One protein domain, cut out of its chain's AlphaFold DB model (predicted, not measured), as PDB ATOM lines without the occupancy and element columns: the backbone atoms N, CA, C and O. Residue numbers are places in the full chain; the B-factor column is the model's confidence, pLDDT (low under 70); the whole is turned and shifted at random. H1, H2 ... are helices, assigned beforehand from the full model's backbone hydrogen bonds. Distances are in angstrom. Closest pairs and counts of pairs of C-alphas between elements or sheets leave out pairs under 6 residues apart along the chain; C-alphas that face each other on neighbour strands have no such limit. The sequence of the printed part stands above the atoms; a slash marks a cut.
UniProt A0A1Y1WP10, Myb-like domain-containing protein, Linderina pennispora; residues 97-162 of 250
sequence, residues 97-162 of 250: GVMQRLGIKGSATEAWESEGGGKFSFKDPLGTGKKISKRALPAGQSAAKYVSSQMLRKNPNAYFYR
ATOM      1  N   GLY A  97      -6.193   8.404 -35.153       94.81
ATOM      2  CA  GLY A  97      -6.217   9.712 -35.800       94.81
ATOM      3  C   GLY A  97      -7.202   9.774 -36.970       94.81
ATOM      4  O   GLY A  97      -7.999  10.713 -37.049       94.81
ATOM      5  N   VAL A  98      -7.206   8.771 -37.853       93.56
ATOM      6  CA  VAL A  98      -8.174   8.617 -38.954       93.56
ATOM      7  C   VAL A  98      -9.596   8.538 -38.399       93.56
ATOM      8  O   VAL A  98     -10.504   9.199 -38.912       93.56
ATOM      9  N   MET A  99      -9.803   7.775 -37.322       94.06
ATOM     10  CA  MET A  99     -11.111   7.669 -36.674       94.06
ATOM     11  C   MET A  99     -11.621   9.029 -36.215       94.06
ATOM     12  O   MET A  99     -12.767   9.383 -36.503       94.06
ATOM     13  N   GLN A 100     -10.767   9.797 -35.538       93.62
ATOM     14  CA  GLN A 100     -11.113  11.120 -35.038       93.62
ATOM     15  C   GLN A 100     -11.426  12.091 -36.183       93.62
ATOM     16  O   GLN A 100     -12.447  12.777 -36.131       93.62
ATOM     17  N   ARG A 101     -10.592  12.119 -37.233       93.31
ATOM     18  CA  ARG A 101     -10.781  13.001 -38.399       93.31
ATOM     19  C   ARG A 101     -12.080  12.714 -39.148       93.31
ATOM     20  O   ARG A 101     -12.765  13.644 -39.567       93.31
ATOM     21  N   LEU A 102     -12.425  11.439 -39.324       90.50
ATOM     22  CA  LEU A 102     -13.552  11.016 -40.167       90.50
ATOM     23  C   LEU A 102     -14.835  10.708 -39.382       90.50
ATOM     24  O   LEU A 102     -15.885  10.433 -39.979       90.50
ATOM     25  N   GLY A 103     -14.770  10.773 -38.050       91.38
ATOM     26  CA  GLY A 103     -15.881  10.449 -37.161       91.38
ATOM     27  C   GLY A 103     -16.273   8.972 -37.216       91.38
ATOM     28  O   GLY A 103     -17.460   8.653 -37.135       91.38
ATOM     29  N   ILE A 104     -15.299   8.075 -37.401       91.31
ATOM     30  CA  ILE A 104     -15.524   6.623 -37.368       91.31
ATOM     31  C   ILE A 104     -15.609   6.179 -35.905       91.31
ATOM     32  O   ILE A 104     -14.864   6.655 -35.050       91.31
ATOM     33  N   LYS A 105     -16.547   5.277 -35.606       92.00
ATOM     34  CA  LYS A 105     -16.773   4.769 -34.247       92.00
ATOM     35  C   LYS A 105     -15.629   3.890 -33.742       92.00
ATOM     36  O   LYS A 105     -14.845   3.365 -34.533       92.00
ATOM     37  N   GLY A 106     -15.590   3.709 -32.420       91.00
ATOM     38  CA  GLY A 106     -14.523   3.036 -31.676       91.00
ATOM     39  C   GLY A 106     -14.308   1.576 -32.054       91.00
ATOM     40  O   GLY A 106     -13.223   1.036 -31.866       91.00
ATOM     41  N   SER A 107     -15.343   0.931 -32.591       89.44
ATOM     42  CA  SER A 107     -15.321  -0.487 -32.923       89.44
ATOM     43  C   SER A 107     -16.217  -0.818 -34.113       89.44
ATOM     44  O   SER A 107     -17.107  -0.050 -34.489       89.44
ATOM     45  N   ALA A 108     -16.013  -2.014 -34.675       83.50
ATOM     46  CA  ALA A 108     -16.869  -2.573 -35.721       83.50
ATOM     47  C   ALA A 108     -18.338  -2.639 -35.301       83.50
ATOM     48  O   ALA A 108     -19.221  -2.323 -36.095       83.50
ATOM     49  N   THR A 109     -18.583  -3.039 -34.053       83.50
ATOM     50  CA  THR A 109     -19.926  -3.181 -33.492       83.50
ATOM     51  C   THR A 109     -20.625  -1.829 -33.428       83.50
ATOM     52  O   THR A 109     -21.707  -1.677 -33.985       83.50
ATOM     53  N   GLU A 110     -19.970  -0.815 -32.857       85.12
ATOM     54  CA  GLU A 110     -20.540   0.533 -32.760       85.12
ATOM     55  C   GLU A 110     -20.777   1.171 -34.134       85.12
ATOM     56  O   GLU A 110     -21.810   1.807 -34.363       85.12
ATOM     57  N   ALA A 111     -19.830   1.005 -35.062       82.75
ATOM     58  CA  ALA A 111     -19.949   1.483 -36.438       82.75
ATOM     59  C   ALA A 111     -21.165   0.856 -37.139       82.75
ATOM     60  O   ALA A 111     -21.961   1.555 -37.767       82.75
ATOM     61  N   TRP A 112     -21.349  -0.457 -36.984       78.81
ATOM     62  CA  TRP A 112     -22.462  -1.184 -37.585       78.81
ATOM     63  C   TRP A 112     -23.818  -0.812 -36.978       78.81
ATOM     64  O   TRP A 112     -24.786  -0.605 -37.709       78.81
ATOM     65  N   GLU A 113     -23.898  -0.727 -35.650       81.06
ATOM     66  CA  GLU A 113     -25.139  -0.414 -34.936       81.06
ATOM     67  C   GLU A 113     -25.612   1.016 -35.214       81.06
ATOM     68  O   GLU A 113     -26.802   1.232 -35.451       81.06
ATOM     69  N   SER A 114     -24.691   1.985 -35.249       79.31
ATOM     70  CA  SER A 114     -25.036   3.400 -35.439       79.31
ATOM     71  C   SER A 114     -25.378   3.785 -36.885       79.31
ATOM     72  O   SER A 114     -26.230   4.647 -37.087       79.31
ATOM     73  N   GLU A 115     -24.785   3.136 -37.894       70.81
ATOM     74  CA  GLU A 115     -24.905   3.522 -39.315       70.81
ATOM     75  C   GLU A 115     -25.813   2.576 -40.130       70.81
ATOM     76  O   GLU A 115     -25.665   2.393 -41.344       70.81
ATOM     77  N   GLY A 116     -26.790   1.960 -39.459       63.75
ATOM     78  CA  GLY A 116     -27.876   1.225 -40.113       63.75
ATOM     79  C   GLY A 116     -27.935  -0.256 -39.769       63.75
ATOM     80  O   GLY A 116     -28.108  -1.072 -40.679       63.75
ATOM     81  N   GLY A 117     -27.809  -0.580 -38.476       60.16
ATOM     82  CA  GLY A 117     -27.968  -1.918 -37.910       60.16
ATOM     83  C   GLY A 117     -29.009  -2.766 -38.652       60.16
ATOM     84  O   GLY A 117     -30.167  -2.387 -38.818       60.16
ATOM     85  N   GLY A 118     -28.558  -3.918 -39.149       62.53
ATOM     86  CA  GLY A 118     -29.340  -4.831 -39.977       62.53
ATOM     87  C   GLY A 118     -28.559  -6.103 -40.309       62.53
ATOM     88  O   GLY A 118     -27.480  -6.344 -39.765       62.53
ATOM     89  N   LYS A 119     -29.088  -6.938 -41.213       61.53
ATOM     90  CA  LYS A 119     -28.403  -8.155 -41.681       61.53
ATOM     91  C   LYS A 119     -27.498  -7.815 -42.865       61.53
ATOM     92  O   LYS A 119     -28.002  -7.493 -43.940       61.53
ATOM     93  N   PHE A 120     -26.178  -7.902 -42.683       63.22
ATOM     94  CA  PHE A 120     -25.231  -7.771 -43.793       63.22
ATOM     95  C   PHE A 120     -25.569  -8.789 -44.890       63.22
ATOM     96  O   PHE A 120     -25.761  -9.978 -44.619       63.22
ATOM     97  N   SER A 121     -25.649  -8.320 -46.132       67.69
ATOM     98  CA  SER A 121     -25.919  -9.150 -47.299       67.69
ATOM     99  C   SER A 121     -24.933  -8.798 -48.396       67.69
ATOM    100  O   SER A 121     -24.886  -7.659 -48.847       67.69
ATOM    101  N   PHE A 122     -24.206  -9.792 -48.909       63.44
ATOM    102  CA  PHE A 122     -23.343  -9.607 -50.081       63.44
ATOM    103  C   PHE A 122     -24.110  -9.088 -51.311       63.44
ATOM    104  O   PHE A 122     -23.528  -8.432 -52.169       63.44
ATOM    105  N   LYS A 123     -25.423  -9.351 -51.395       68.00
ATOM    106  CA  LYS A 123     -26.291  -8.889 -52.494       68.00
ATOM    107  C   LYS A 123     -26.777  -7.449 -52.319       68.00
ATOM    108  O   LYS A 123     -27.193  -6.833 -53.294       68.00
ATOM    109  N   ASP A 124     -26.760  -6.950 -51.091       71.50
ATOM    110  CA  ASP A 124     -27.187  -5.601 -50.733       71.50
ATOM    111  C   ASP A 124     -26.251  -5.060 -49.649       71.50
ATOM    112  O   ASP A 124     -26.614  -4.981 -48.473       71.50
ATOM    113  N   PRO A 125     -25.009  -4.736 -50.036       69.38
ATOM    114  CA  PRO A 125     -23.993  -4.330 -49.079       69.38
ATOM    115  C   PRO A 125     -24.386  -3.022 -48.370       69.38
ATOM    116  O   PRO A 125     -24.009  -2.819 -47.219       69.38
ATOM    117  N   LEU A 126     -25.186  -2.159 -49.017       71.06
ATOM    118  CA  LEU A 126     -25.688  -0.908 -48.434       71.06
ATOM    119  C   LEU A 126     -26.882  -1.131 -47.490       71.06
ATOM    120  O   LEU A 126     -27.112  -0.308 -46.605       71.06
ATOM    121  N   GLY A 127     -27.602  -2.249 -47.612       68.44
ATOM    122  CA  GLY A 127     -28.806  -2.542 -46.826       68.44
ATOM    123  C   GLY A 127     -30.030  -1.735 -47.269       68.44
ATOM    124  O   GLY A 127     -30.917  -1.469 -46.464       68.44
ATOM    125  N   THR A 128     -30.063  -1.287 -48.527       68.81
ATOM    126  CA  THR A 128     -31.109  -0.385 -49.051       68.81
ATOM    127  C   THR A 128     -32.295  -1.119 -49.679       68.81
ATOM    128  O   THR A 128     -33.279  -0.489 -50.065       68.81
ATOM    129  N   GLY A 129     -32.195  -2.437 -49.858       66.94
ATOM    130  CA  GLY A 129     -33.162  -3.275 -50.566       66.94
ATOM    131  C   GLY A 129     -33.246  -3.011 -52.074       66.94
ATOM    132  O   GLY A 129     -34.058  -3.633 -52.759       66.94
ATOM    133  N   LYS A 130     -32.429  -2.099 -52.620       66.19
ATOM    134  CA  LYS A 130     -32.480  -1.665 -54.023       66.19
ATOM    135  C   LYS A 130     -31.224  -2.104 -54.772       66.19
ATOM    136  O   LYS A 130     -30.104  -1.857 -54.339       66.19
ATOM    137  N   LYS A 131     -31.402  -2.702 -55.956       66.56
ATOM    138  CA  LYS A 131     -30.285  -2.938 -56.883       66.56
ATOM    139  C   LYS A 131     -29.791  -1.598 -57.427       66.56
ATOM    140  O   LYS A 131     -30.583  -0.828 -57.973       66.56
ATOM    141  N   ILE A 132     -28.490  -1.342 -57.329       66.75
ATOM    142  CA  ILE A 132     -27.875  -0.159 -57.937       66.75
ATOM    143  C   ILE A 132     -27.950  -0.313 -59.456       66.75
ATOM    144  O   ILE A 132     -27.382  -1.241 -60.033       66.75
ATOM    145  N   SER A 133     -28.683   0.583 -60.113       66.12
ATOM    146  CA  SER A 133     -28.738   0.609 -61.575       66.12
ATOM    147  C   SER A 133     -27.464   1.244 -62.139       66.12
ATOM    148  O   SER A 133     -26.950   2.203 -61.565       66.12
ATOM    149  N   LYS A 134     -26.992   0.786 -63.306       63.34
ATOM    150  CA  LYS A 134     -25.843   1.404 -64.000       63.34
ATOM    151  C   LYS A 134     -26.042   2.903 -64.287       63.34
ATOM    152  O   LYS A 134     -25.063   3.623 -64.398       63.34
ATOM    153  N   ARG A 135     -27.294   3.373 -64.382       64.50
ATOM    154  CA  ARG A 135     -27.642   4.792 -64.591       64.50
ATOM    155  C   ARG A 135     -27.490   5.652 -63.334       64.50
ATOM    156  O   ARG A 135     -27.433   6.865 -63.451       64.50
ATOM    157  N   ALA A 136     -27.460   5.035 -62.153       68.38
ATOM    158  CA  ALA A 136     -27.278   5.727 -60.878       68.38
ATOM    159  C   ALA A 136     -25.797   5.887 -60.492       68.38
ATOM    160  O   ALA A 136     -25.502   6.472 -59.456       68.38
ATOM    161  N   LEU A 137     -24.871   5.344 -61.292       72.88
ATOM    162  CA  LEU A 137     -23.440   5.456 -61.043       72.88
ATOM    163  C   LEU A 137     -22.913   6.790 -61.590       72.88
ATOM    164  O   LEU A 137     -23.224   7.134 -62.734       72.88
ATOM    165  N   PRO A 138     -22.084   7.518 -60.824       73.81
ATOM    166  CA  PRO A 138     -21.330   8.644 -61.353       73.81
ATOM    167  C   PRO A 138     -20.490   8.225 -62.566       73.81
ATOM    168  O   PRO A 138     -19.937   7.121 -62.604       73.81
ATOM    169  N   ALA A 139     -20.381   9.112 -63.556       72.19
ATOM    170  CA  ALA A 139     -19.614   8.844 -64.769       72.19
ATOM    171  C   ALA A 139     -18.160   8.467 -64.423       72.19
ATOM    172  O   ALA A 139     -17.477   9.189 -63.699       72.19
ATOM    173  N   GLY A 140     -17.697   7.323 -64.935       70.56
ATOM    174  CA  GLY A 140     -16.335   6.824 -64.716       70.56
ATOM    175  C   GLY A 140     -16.109   6.041 -63.417       70.56
ATOM    176  O   GLY A 140     -14.998   5.563 -63.204       70.56
ATOM    177  N   GLN A 141     -17.119   5.854 -62.557       72.00
ATOM    178  CA  GLN A 141     -16.992   4.987 -61.379       72.00
ATOM    179  C   GLN A 141     -17.548   3.583 -61.630       72.00
ATOM    180  O   GLN A 141     -18.667   3.407 -62.117       72.00
ATOM    181  N   SER A 142     -16.785   2.562 -61.227       79.00
ATOM    182  CA  SER A 142     -17.299   1.195 -61.163       79.00
ATOM    183  C   SER A 142     -18.326   1.064 -60.036       79.00
ATOM    184  O   SER A 142     -18.262   1.766 -59.022       79.00
ATOM    185  N   ALA A 143     -19.260   0.120 -60.180       78.62
ATOM    186  CA  ALA A 143     -20.254  -0.155 -59.143       78.62
ATOM    187  C   ALA A 143     -19.596  -0.492 -57.795       78.62
ATOM    188  O   ALA A 143     -20.052  -0.026 -56.756       78.62
ATOM    189  N   ALA A 144     -18.488  -1.241 -57.813       75.69
ATOM    190  CA  ALA A 144     -17.737  -1.589 -56.610       75.69
ATOM    191  C   ALA A 144     -17.114  -0.359 -55.932       75.69
ATOM    192  O   ALA A 144     -17.207  -0.233 -54.711       75.69
ATOM    193  N   LYS A 145     -16.524   0.568 -56.704       76.88
ATOM    194  CA  LYS A 145     -15.928   1.797 -56.157       76.88
ATOM    195  C   LYS A 145     -17.001   2.706 -55.557       76.88
ATOM    196  O   LYS A 145     -16.855   3.139 -54.415       76.88
ATOM    197  N   TYR A 146     -18.116   2.883 -56.262       80.44
ATOM    198  CA  TYR A 146     -19.260   3.644 -55.760       80.44
ATOM    199  C   TYR A 146     -19.856   3.039 -54.481       80.44
ATOM    200  O   TYR A 146     -20.074   3.750 -53.510       80.44
ATOM    201  N   VAL A 147     -20.072   1.722 -54.431       80.75
ATOM    202  CA  VAL A 147     -20.566   1.056 -53.214       80.75
ATOM    203  C   VAL A 147     -19.592   1.244 -52.059       80.75
ATOM    204  O   VAL A 147     -20.017   1.609 -50.967       80.75
ATOM    205  N   SER A 148     -18.294   1.017 -52.292       80.75
ATOM    206  CA  SER A 148     -17.278   1.145 -51.244       80.75
ATOM    207  C   SER A 148     -17.193   2.563 -50.685       80.75
ATOM    208  O   SER A 148     -17.028   2.701 -49.480       80.75
ATOM    209  N   SER A 149     -17.389   3.602 -51.509       82.81
ATOM    210  CA  SER A 149     -17.312   4.999 -51.064       82.81
ATOM    211  C   SER A 149     -18.407   5.372 -50.061       82.81
ATOM    212  O   SER A 149     -18.203   6.245 -49.223       82.81
ATOM    213  N   GLN A 150     -19.543   4.672 -50.091       84.12
ATOM    214  CA  GLN A 150     -20.641   4.864 -49.140       84.12
ATOM    215  C   GLN A 150     -20.440   4.100 -47.821       84.12
ATOM    216  O   GLN A 150     -21.231   4.254 -46.895       84.12
ATOM    217  N   MET A 151     -19.400   3.265 -47.713       85.31
ATOM    218  CA  MET A 151     -19.190   2.395 -46.551       85.31
ATOM    219  C   MET A 151     -18.327   2.998 -45.455       85.31
ATOM    220  O   MET A 151     -18.139   2.333 -44.443       85.31
ATOM    221  N   LEU A 152     -17.818   4.225 -45.612       89.12
ATOM    222  CA  LEU A 152     -16.793   4.788 -44.725       89.12
ATOM    223  C   LEU A 152     -17.106   4.601 -43.233       89.12
ATOM    224  O   LEU A 152     -16.258   4.123 -42.489       89.12
ATOM    225  N   ARG A 153     -18.330   4.932 -42.807       87.12
ATOM    226  CA  ARG A 153     -18.736   4.836 -41.395       87.12
ATOM    227  C   ARG A 153     -19.355   3.491 -41.016       87.12
ATOM    228  O   ARG A 153     -19.219   3.075 -39.877       87.12
ATOM    229  N   LYS A 154     -19.992   2.797 -41.965       84.88
ATOM    230  CA  LYS A 154     -20.703   1.525 -41.731       84.88
ATOM    231  C   LYS A 154     -19.788   0.301 -41.773       84.88
ATOM    232  O   LYS A 154     -19.932  -0.629 -40.989       84.88
ATOM    233  N   ASN A 155     -18.879   0.272 -42.738       88.94
ATOM    234  CA  ASN A 155     -17.890  -0.780 -42.923       88.94
ATOM    235  C   ASN A 155     -16.577  -0.145 -43.420       88.94
ATOM    236  O   ASN A 155     -16.286  -0.184 -44.623       88.94
ATOM    237  N   PRO A 156     -15.780   0.426 -42.495       93.00
ATOM    238  CA  PRO A 156     -14.527   1.091 -42.840       93.00
ATOM    239  C   PRO A 156     -13.568   0.173 -43.602       93.00
ATOM    240  O   PRO A 156     -12.927   0.608 -44.554       93.00
ATOM    241  N   ASN A 157     -13.537  -1.123 -43.268       94.38
ATOM    242  CA  ASN A 157     -12.716  -2.100 -43.981       94.38
ATOM    243  C   ASN A 157     -13.046  -2.140 -45.484       94.38
ATOM    244  O   ASN A 157     -12.152  -2.128 -46.321       94.38
ATOM    245  N   ALA A 158     -14.331  -2.162 -45.848       90.94
ATOM    246  CA  ALA A 158     -14.742  -2.181 -47.253       90.94
ATOM    247  C   ALA A 158     -14.415  -0.868 -47.981       90.94
ATOM    248  O   ALA A 158     -14.080  -0.900 -49.168       90.94
ATOM    249  N   TYR A 159     -14.505   0.268 -47.284       93.50
ATOM    250  CA  TYR A 159     -14.137   1.574 -47.828       93.50
ATOM    251  C   TYR A 159     -12.633   1.648 -48.104       93.50
ATOM    252  O   TYR A 159     -12.225   1.833 -49.256       93.50
ATOM    253  N   PHE A 160     -11.817   1.432 -47.070       95.94
ATOM    254  CA  PHE A 160     -10.366   1.594 -47.132       95.94
ATOM    255  C   PHE A 160      -9.659   0.504 -47.934       95.94
ATOM    256  O   PHE A 160      -8.525   0.675 -48.368       95.94
ATOM    257  N   TYR A 161     -10.343  -0.602 -48.240       95.31
ATOM    258  CA  TYR A 161      -9.811  -1.590 -49.174       95.31
ATOM    259  C   TYR A 161      -9.550  -1.002 -50.572       95.31
ATOM    260  O   TYR A 161      -8.681  -1.495 -51.290       95.31
ATOM    261  N   ARG A 162     -10.303   0.035 -50.976       92.25
ATOM    262  CA  ARG A 162     -10.260   0.614 -52.335       92.25
ATOM    263  C   ARG A 162     -10.076   2.128 -52.379       92.25
ATOM    264  O   ARG A 162      -9.880   2.661 -53.470       92.25
TER     265      ARG A 162
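This is residues 97 to 162 of the 250 residues of the protein "Myb-like domain-containing protein" of Linderina pennispora (UniProt A0A1Y1WP10). This domain has little regular structure: four short helices are strung along a winding chain, with H3 and H4 meeting and a long loop, residues 115 to 142, swinging out from H2 to the far end and back to H3. H1 lies at the end opposite that loop's turn at Arg 135. The printed part has 66 residues, 25 of them in the named helices H1 to H4, with no named strand: all helix. It is only just compact, close to loose, with a radius of gyration of the C-alphas of 12.6 A and spans of 35 by 25 by 15 A.

H3, residues 143 to 149, and H4, residues 156 to 160, only just touch, with 3 pairs of C-alphas within 8 A; the closest C-alphas, of Ser 148 and Tyr 159, are 4.7 A apart. H2, residues 108 to 114, is apart from H3, and only just apart from H4, closest 8.3 A. H1, residues 97 to 102, is apart from H2, H3 and H4. In the four helices every O i to N i+4 pair is within hydrogen-bond range.

H2 is 10.1 A long and H3 10.0 A; H1 is 8.6 A and H4 6.0 A, from first to last C-alpha. C-alpha 97 is at (-6.217, 9.712, -35.800) and C-alpha 160 at (-10.366, 1.594, -47.132).

The two farthest C-alphas, of Gly 97 and Arg 135, are 36.2 A apart. The printed part has no cut. H2 to H3 is a long link; H1 to H2 is tight. The model's pLDDT is under 70 at residues 116 to 123, 125 and 127 to 136.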